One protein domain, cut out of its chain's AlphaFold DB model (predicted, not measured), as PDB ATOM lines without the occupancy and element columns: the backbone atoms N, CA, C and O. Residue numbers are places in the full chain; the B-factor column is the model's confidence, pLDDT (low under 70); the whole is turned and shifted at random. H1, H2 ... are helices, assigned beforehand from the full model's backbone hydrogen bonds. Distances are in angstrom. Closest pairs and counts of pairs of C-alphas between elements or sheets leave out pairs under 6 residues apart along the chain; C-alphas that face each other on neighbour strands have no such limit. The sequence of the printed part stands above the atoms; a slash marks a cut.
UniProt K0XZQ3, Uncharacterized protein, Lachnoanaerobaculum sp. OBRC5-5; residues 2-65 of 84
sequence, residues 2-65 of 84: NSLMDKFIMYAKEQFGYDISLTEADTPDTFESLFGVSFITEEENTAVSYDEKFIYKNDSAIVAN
ATOM      1  N   ASN A   2     161.722 194.198 231.119       61.22
ATOM      2  CA  ASN A   2     162.496 193.871 229.907       61.22
ATOM      3  C   ASN A   2     162.335 192.392 229.514       61.22
ATOM      4  O   ASN A   2     163.048 191.914 228.634       61.22
ATOM      5  N   SER A   3     161.413 191.665 230.151       85.31
ATOM      6  CA  SER A   3     161.134 190.273 229.810       85.31
ATOM      7  C   SER A   3     160.172 190.199 228.623       85.31
ATOM      8  O   SER A   3     159.273 191.031 228.485       85.31
ATOM      9  N   LEU A   4     160.340 189.187 227.768       90.38
ATOM     10  CA  LEU A   4     159.370 188.843 226.723       90.38
ATOM     11  C   LEU A   4     157.967 188.646 227.318       90.38
ATOM     12  O   LEU A   4     156.980 189.055 226.711       90.38
ATOM     13  N   MET A   5     157.897 188.091 228.531       89.38
ATOM     14  CA  MET A   5     156.634 187.822 229.209       89.38
ATOM     15  C   MET A   5     155.901 189.107 229.608       89.38
ATOM     16  O   MET A   5     154.692 189.200 229.429       89.38
ATOM     17  N   ASP A   6     156.635 190.139 230.041       90.81
ATOM     18  CA  ASP A   6     156.052 191.450 230.365       90.81
ATOM     19  C   ASP A   6     155.380 192.069 229.130       90.81
ATOM     20  O   ASP A   6     154.281 192.620 229.208       90.81
ATOM     21  N   LYS A   7     156.034 191.952 227.964       93.31
ATOM     22  CA  LYS A   7     155.505 192.462 226.690       93.31
ATOM     23  C   LYS A   7     154.261 191.697 226.255       93.31
ATOM     24  O   LYS A   7     153.321 192.315 225.770       93.31
ATOM     25  N   PHE A   8     154.254 190.379 226.439       92.06
ATOM     26  CA  PHE A   8     153.098 189.544 226.128       92.06
ATOM     27  C   PHE A   8     151.885 189.900 226.998       92.06
ATOM     28  O   PHE A   8     150.799 190.106 226.461       92.06
ATOM     29  N   ILE A   9     152.074 190.052 228.313       93.75
ATOM     30  CA  ILE A   9     151.000 190.448 229.240       93.75
ATOM     31  C   ILE A   9     150.422 191.810 228.849       93.75
ATOM     32  O   ILE A   9     149.205 191.968 228.757       93.75
ATOM     33  N   MET A  10     151.293 192.785 228.577       94.12
ATOM     34  CA  MET A  10     150.876 194.121 228.153       94.12
ATOM     35  C   MET A  10     150.084 194.072 226.841       94.12
ATOM     36  O   MET A  10     148.994 194.632 226.762       94.12
ATOM     37  N   TYR A  11     150.583 193.340 225.844       95.12
ATOM     38  CA  TYR A  11     149.907 193.180 224.559       95.12
ATOM     39  C   TYR A  11     148.524 192.535 224.707       95.12
ATOM     40  O   TYR A  11     147.551 193.030 224.140       95.12
ATOM     41  N   ALA A  12     148.415 191.462 225.493       95.00
ATOM     42  CA  ALA A  12     147.150 190.769 225.696       95.00
ATOM     43  C   ALA A  12     146.091 191.672 226.344       95.00
ATOM     44  O   ALA A  12     144.924 191.661 225.944       95.00
ATOM     45  N   LYS A  13     146.517 192.507 227.295       95.12
ATOM     46  CA  LYS A  13     145.655 193.507 227.919       95.12
ATOM     47  C   LYS A  13     145.226 194.594 226.940       95.12
ATOM     48  O   LYS A  13     144.049 194.929 226.885       95.12
ATOM     49  N   GLU A  14     146.156 195.136 226.162       96.00
ATOM     50  CA  GLU A  14     145.875 196.241 225.241       96.00
ATOM     51  C   GLU A  14     145.019 195.823 224.042       96.00
ATOM     52  O   GLU A  14     144.157 196.590 223.619       96.00
ATOM     53  N   GLN A  15     145.238 194.628 223.490       97.00
ATOM     54  CA  GLN A  15     144.522 194.172 222.294       97.00
ATOM     55  C   GLN A  15     143.220 193.444 222.605       97.00
ATOM     56  O   GLN A  15     142.264 193.546 221.839       97.00
ATOM     57  N   PHE A  16     143.178 192.700 223.711       95.50
ATOM     58  CA  PHE A  16     142.067 191.795 224.004       95.50
ATOM     59  C   PHE A  16     141.408 192.058 225.361       95.50
ATOM     60  O   PHE A  16     140.401 191.430 225.672       95.50
ATOM     61  N   GLY A  17     141.937 192.982 226.171       94.56
ATOM     62  CA  GLY A  17     141.378 193.304 227.486       94.56
ATOM     63  C   GLY A  17     141.589 192.217 228.540       94.56
ATOM     64  O   GLY A  17     140.926 192.253 229.574       94.56
ATOM     65  N   TYR A  18     142.483 191.252 228.299       95.00
ATOM     66  CA  TYR A  18     142.756 190.181 229.253       95.00
ATOM     67  C   TYR A  18     143.789 190.596 230.298       95.00
ATOM     68  O   TYR A  18     144.864 191.096 229.967       95.00
ATOM     69  N   ASP A  19     143.489 190.307 231.562       92.75
ATOM     70  CA  ASP A  19     144.459 190.368 232.650       92.75
ATOM     71  C   ASP A  19     145.083 188.981 232.846       92.75
ATOM     72  O   ASP A  19     144.406 188.016 233.199       92.75
ATOM     73  N   ILE A  20     146.388 188.883 232.589       91.25
ATOM     74  CA  ILE A  20     147.156 187.637 232.674       91.25
ATOM     75  C   ILE A  20     147.965 187.622 233.971       91.25
ATOM     76  O   ILE A  20     148.726 188.550 234.248       91.25
ATOM     77  N   SER A  21     147.840 186.540 234.737       88.50
ATOM     78  CA  SER A  21     148.669 186.246 235.908       88.50
ATOM     79  C   SER A  21     149.682 185.148 235.598       88.50
ATOM     80  O   SER A  21     149.353 184.170 234.929       88.50
ATOM     81  N   LEU A  22     150.892 185.281 236.135       85.31
ATOM     82  CA  LEU A  22     151.935 184.261 236.051       85.31
ATOM     83  C   LEU A  22     152.042 183.541 237.392       85.31
ATOM     84  O   LEU A  22     152.082 184.193 238.433       85.31
ATOM     85  N   THR A  23     152.125 182.216 237.347       83.69
ATOM     86  CA  THR A  23     152.453 181.391 238.512       83.69
ATOM     87  C   THR A  23     153.691 180.584 238.160       83.69
ATOM     88  O   THR A  23     153.707 179.905 237.137       83.69
ATOM     89  N   GLU A  24     154.739 180.696 238.969       82.88
ATOM     90  CA  GLU A  24     155.910 179.833 238.838       82.88
ATOM     91  C   GLU A  24     155.610 178.500 239.527       82.88
ATOM     92  O   GLU A  24     155.088 178.476 240.644       82.88
ATOM     93  N   ALA A  25     155.912 177.397 238.847       82.50
ATOM     94  CA  ALA A  25     155.755 176.051 239.374       82.50
ATOM     95  C   ALA A  25     157.103 175.329 239.324       82.50
ATOM     96  O   ALA A  25     157.793 175.350 238.304       82.50
ATOM     97  N   ASP A  26     157.462 174.673 240.427       87.06
ATOM     98  CA  ASP A  26     158.698 173.884 240.523       87.06
ATOM     99  C   ASP A  26     158.629 172.602 239.678       87.06
ATOM    100  O   ASP A  26     159.648 172.047 239.266       87.06
ATOM    101  N   THR A  27     157.412 172.122 239.422       87.69
ATOM    102  CA  THR A  27     157.132 170.952 238.595       87.69
ATOM    103  C   THR A  27     156.485 171.383 237.285       87.69
ATOM    104  O   THR A  27     155.517 172.142 237.329       87.69
ATOM    105  N   PRO A  28     156.964 170.890 236.129       86.19
ATOM    106  CA  PRO A  28     156.317 171.168 234.857       86.19
ATOM    107  C   PRO A  28     154.924 170.538 234.820       86.19
ATOM    108  O   PRO A  28     154.727 169.423 235.313       86.19
ATOM    109  N   ASP A  29     153.985 171.231 234.185       86.19
ATOM    110  CA  ASP A  29     152.661 170.682 233.918       86.19
ATOM    111  C   ASP A  29     152.782 169.430 233.039       86.19
ATOM    112  O   ASP A  29     153.512 169.398 232.041       86.19
ATOM    113  N   THR A  30     152.056 168.378 233.404       87.00
ATOM    114  CA  THR A  30     151.925 167.163 232.592       87.00
ATOM    115  C   THR A  30     150.578 167.159 231.879       87.00
ATOM    116  O   THR A  30     149.604 167.736 232.362       87.00
ATOM    117  N   PHE A  31     150.487 166.466 230.742       83.25
ATOM    118  CA  PHE A  31     149.213 166.288 230.036       83.25
ATOM    119  C   PHE A  31     148.124 165.729 230.967       83.25
ATOM    120  O   PHE A  31     147.013 166.245 231.005       83.25
ATOM    121  N   GLU A  32     148.476 164.735 231.785       84.25
ATOM    122  CA  GLU A  32     147.587 164.165 232.799       84.25
ATOM    123  C   GLU A  32     147.126 165.208 233.826       84.25
ATOM    124  O   GLU A  32     145.956 165.225 234.191       84.25
ATOM    125  N   SER A  33     148.002 166.115 234.271       84.31
ATOM    126  CA  SER A  33     147.613 167.167 235.222       84.31
ATOM    127  C   SER A  33     146.659 168.205 234.623       84.31
ATOM    128  O   SER A  33     145.808 168.731 235.337       84.31
ATOM    129  N   LEU A  34     146.767 168.471 233.315       86.50
ATOM    130  CA  LEU A  34     145.950 169.469 232.618       86.50
ATOM    131  C   LEU A  34     144.596 168.912 232.170       86.50
ATOM    132  O   LEU A  34     143.582 169.601 232.258       86.50
ATOM    133  N   PHE A  35     144.580 167.673 231.679       84.12
ATOM    134  CA  PHE A  35     143.413 167.068 231.030       84.12
ATOM    135  C   PHE A  35     142.824 165.888 231.816       84.12
ATOM    136  O   PHE A  35     141.779 165.352 231.444       84.12
ATOM    137  N   GLY A  36     143.459 165.498 232.923       82.75
ATOM    138  CA  GLY A  36     143.101 164.325 233.709       82.75
ATOM    139  C   GLY A  36     143.517 163.007 233.049       82.75
ATOM    140  O   GLY A  36     144.034 162.955 231.934       82.75
ATOM    141  N   VAL A  37     143.239 161.905 233.746       74.94
ATOM    142  CA  VAL A  37     143.432 160.534 233.235       74.94
ATOM    143  C   VAL A  37     142.299 160.066 232.324       74.94
ATOM    144  O   VAL A  37     142.395 158.980 231.760       74.94
ATOM    145  N   SER A  38     141.238 160.864 232.154       70.44
ATOM    146  CA  SER A  38     140.031 160.478 231.409       70.44
ATOM    147  C   SER A  38     140.339 160.017 229.981       70.44
ATOM    148  O   SER A  38     139.693 159.100 229.493       70.44
ATOM    149  N   PHE A  39     141.371 160.589 229.350       62.09
ATOM    150  CA  PHE A  39     141.825 160.226 228.001       62.09
ATOM    151  C   PHE A  39     142.586 158.886 227.934       62.09
ATOM    152  O   PHE A  39     142.782 158.330 226.860       62.09
ATOM    153  N   ILE A  40     143.062 158.379 229.074       62.50
ATOM    154  CA  ILE A  40     143.863 157.148 229.184       62.50
ATOM    155  C   ILE A  40     142.963 155.947 229.524       62.50
ATOM    156  O   ILE A  40     143.306 154.808 229.223       62.50
ATOM    157  N   THR A  41     141.808 156.194 230.150       58.56
ATOM    158  CA  THR A  41     140.920 155.157 230.706       58.56
ATOM    159  C   THR A  41     139.766 154.719 229.807       58.56
ATOM    160  O   THR A  41     138.941 153.920 230.251       58.56
ATOM    161  N   GLU A  42     139.679 155.181 228.561       59.34
ATOM    162  CA  GLU A  42     138.746 154.571 227.612       59.34
ATOM    163  C   GLU A  42     139.287 153.187 227.209       59.34
ATOM    164  O   GLU A  42     140.086 153.037 226.289       59.34
ATOM    165  N   GLU A  43     138.860 152.146 227.939       56.12
ATOM    166  CA  GLU A  43     139.101 150.732 227.596       56.12
ATOM    167  C   GLU A  43     138.538 150.349 226.219       56.12
ATOM    168  O   GLU A  43     138.862 149.288 225.684       56.12
ATOM    169  N   GLU A  44     137.742 151.214 225.597       53.09
ATOM    170  CA  GLU A  44     137.351 151.058 224.212       53.09
ATOM    171  C   GLU A  44     138.376 151.759 223.320       53.09
ATOM    172  O   GLU A  44     138.140 152.811 222.734       53.09
ATOM    173  N   ASN A  45     139.527 151.100 223.162       53.59
ATOM    174  CA  ASN A  45     140.290 151.206 221.928       53.59
ATOM    175  C   ASN A  45     139.371 150.748 220.781       53.59
ATOM    176  O   ASN A  45     139.528 149.647 220.244       53.59
ATOM    177  N   THR A  46     138.431 151.590 220.351       53.41
ATOM    178  CA  THR A  46     138.072 151.621 218.942       53.41
ATOM    179  C   THR A  46     139.323 152.129 218.251       53.41
ATOM    180  O   THR A  46     139.490 153.309 217.963       53.41
ATOM    181  N   ALA A  47     140.262 151.203 218.038       50.75
ATOM    182  CA  ALA A  47     141.242 151.336 216.993       50.75
ATOM    183  C   ALA A  47     140.423 151.689 215.757       50.75
ATOM    184  O   ALA A  47     139.720 150.841 215.202       50.75
ATOM    185  N   VAL A  48     140.426 152.969 215.393       53.00
ATOM    186  CA  VAL A  48     139.951 153.393 214.092       53.00
ATOM    187  C   VAL A  48     140.866 152.643 213.148       53.00
ATOM    188  O   VAL A  48     142.052 152.947 213.025       53.00
ATOM    189  N   SER A  49     140.342 151.546 212.609       53.41
ATOM    190  CA  SER A  49     140.992 150.755 211.586       53.41
ATOM    191  C   SER A  49     141.081 151.660 210.373       53.41
ATOM    192  O   SER A  49     140.182 151.691 209.536       53.41
ATOM    193  N   TYR A  50     142.141 152.456 210.310       53.56
ATOM    194  CA  TYR A  50     142.529 153.104 209.081       53.56
ATOM    195  C   TYR A  50     143.044 151.985 208.178       53.56
ATOM    196  O   TYR A  50     144.215 151.617 208.221       53.56
ATOM    197  N   ASP A  51     142.142 151.431 207.369       55.16
ATOM    198  CA  ASP A  51     142.460 150.495 206.280       55.16
ATOM    199  C   ASP A  51     143.370 151.135 205.207       55.16
ATOM    200  O   ASP A  51     143.784 150.501 204.237       55.16
ATOM    201  N   GLU A  52     143.725 152.407 205.380       61.94
ATOM    202  CA  GLU A  52     144.619 153.135 204.507       61.94
ATOM    203  C   GLU A  52     146.030 153.143 205.090       61.94
ATOM    204  O   GLU A  52     146.345 153.789 206.089       61.94
ATOM    205  N   LYS A  53     146.912 152.405 204.414       60.84
ATOM    206  CA  LYS A  53     148.361 152.460 204.592       60.84
ATOM    207  C   LYS A  53     148.840 153.899 204.356       60.84
ATOM    208  O   LYS A  53     149.200 154.252 203.234       60.84
ATOM    209  N   PHE A  54     148.869 154.720 205.402       57.78
ATOM    210  CA  PHE A  54     149.461 156.053 205.352       57.78
ATOM    211  C   PHE A  54     150.969 155.920 205.112       57.78
ATOM    212  O   PHE A  54     151.754 155.644 206.019       57.78
ATOM    213  N   ILE A  55     151.388 156.075 203.856       62.22
ATOM    214  CA  ILE A  55     152.801 156.199 203.505       62.22
ATOM    215  C   ILE A  55     153.200 157.634 203.832       62.22
ATOM    216  O   ILE A  55     152.935 158.558 203.067       62.22
ATOM    217  N   TYR A  56     153.821 157.818 204.991       56.41
ATOM    218  CA  TYR A  56     154.339 159.115 205.387       56.41
ATOM    219  C   TYR A  56     155.521 159.498 204.485       56.41
ATOM    220  O   TYR A  56     156.538 158.799 204.441       56.41
ATOM    221  N   LYS A  57     155.381 160.600 203.745       70.38
ATOM    222  CA  LYS A  57     156.447 161.172 202.919       70.38
ATOM    223  C   LYS A  57     156.906 162.473 203.569       70.38
ATOM    224  O   LYS A  57     156.190 163.466 203.548       70.38
ATOM    225  N   ASN A  58     158.102 162.457 204.151       67.25
ATOM    226  CA  ASN A  58     158.758 163.678 204.608       67.25
ATOM    227  C   ASN A  58     159.264 164.454 203.390       67.25
ATOM    228  O   ASN A  58     160.331 164.141 202.858       67.25
ATOM    229  N   ASP A  59     158.515 165.462 202.954       70.81
ATOM    230  CA  ASP A  59     159.010 166.416 201.967       70.81
ATOM    231  C   ASP A  59     159.870 167.470 202.676       70.81
ATOM    232  O   ASP A  59     159.434 168.175 203.581       70.81
ATOM    233  N   SER A  60     161.146 167.526 202.290       67.69
ATOM    234  CA  SER A  60     162.126 168.476 202.819       67.69
ATOM    235  C   SER A  60     162.377 169.546 201.763       67.69
ATOM    236  O   SER A  60     162.787 169.218 200.651       67.69
ATOM    237  N   ALA A  61     162.168 170.816 202.100       70.38
ATOM    238  CA  ALA A  61     162.529 171.941 201.242       70.38
ATOM    239  C   ALA A  61     163.673 172.734 201.885       70.38
ATOM    240  O   ALA A  61     163.613 173.091 203.061       70.38
ATOM    241  N   ILE A  62     164.723 173.011 201.112       66.62
ATOM    242  CA  ILE A  62     165.794 173.916 201.532       66.62
ATOM    243  C   ILE A  62     165.312 175.336 201.246       66.62
ATOM    244  O   ILE A  62     165.236 175.748 200.089       66.62
ATOM    245  N   VAL A  63     164.985 176.087 202.297       56.94
ATOM    246  CA  VAL A  63     164.665 177.513 202.181       56.94
ATOM    247  C   VAL A  63     165.979 178.285 202.098       56.94
ATOM    248  O   VAL A  63     166.622 178.565 203.110       56.94
ATOM    249  N   ALA A  64     166.410 178.605 200.878       54.16
ATOM    250  CA  ALA A  64     167.395 179.658 200.679       54.16
ATOM    251  C   ALA A  64     166.702 180.982 201.014       54.16
ATOM    252  O   ALA A  64     165.674 181.302 200.426       54.16
ATOM    253  N   ASN A  65     167.230 181.703 202.001       58.78
ATOM    254  CA  ASN A  65     166.695 182.983 202.448       58.78
ATOM    255  C   ASN A  65     166.608 183.951 201.252       58.78
ATOM    256  O   ASN A  65     167.627 184.462 200.786       58.78
TER     257      ASN A  65
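This is residues 2 to 65 of the 84 residues of an uncharacterized protein of Lachnoanaerobaculum sp. OBRC5-5 (UniProt K0XZQ3). With little regular structure, the model is a wide, open arc of chain: the helix H1 at one end, the short helix H2 part-way along, and a long tail, residues 36 to 65, sweeping round an empty middle. The printed part has 64 residues with two named helices, H1 then H2, and no named strand. The class is all helix, with 18 residues in named elements. The whole is extended, with a radius of gyration of the C-alphas of 21.2 A and spans of 52 by 45 by 27 A.

H1, residues 4 to 16, and H2, residues 31 to 35, are apart, with no C-alpha of the one within 8 A of the other. A long link of 14 residues joins them, and its residues 23 to 30 stand free. Residues 33 to 38, of which 33 to 35 belong to H2, and residues 41 to 65 also stand free. In H1 and H2 every O i to N i+4 pair is within hydrogen-bond range.

H1 measures 17.8 A from C-alpha 4 at (159.370, 188.843, 226.723) to C-alpha 16. H2 measures 5.9 A and ends at C-alpha 35 at (143.413, 167.068, 231.030).

The two C-alphas farthest apart, of Asn 2 and Asp 51, are 53.3 A apart. The printed part has no cut. Mean pLDDT of the printed part is 75.8, and 25 residues are under 70, among them residues 39 to 56.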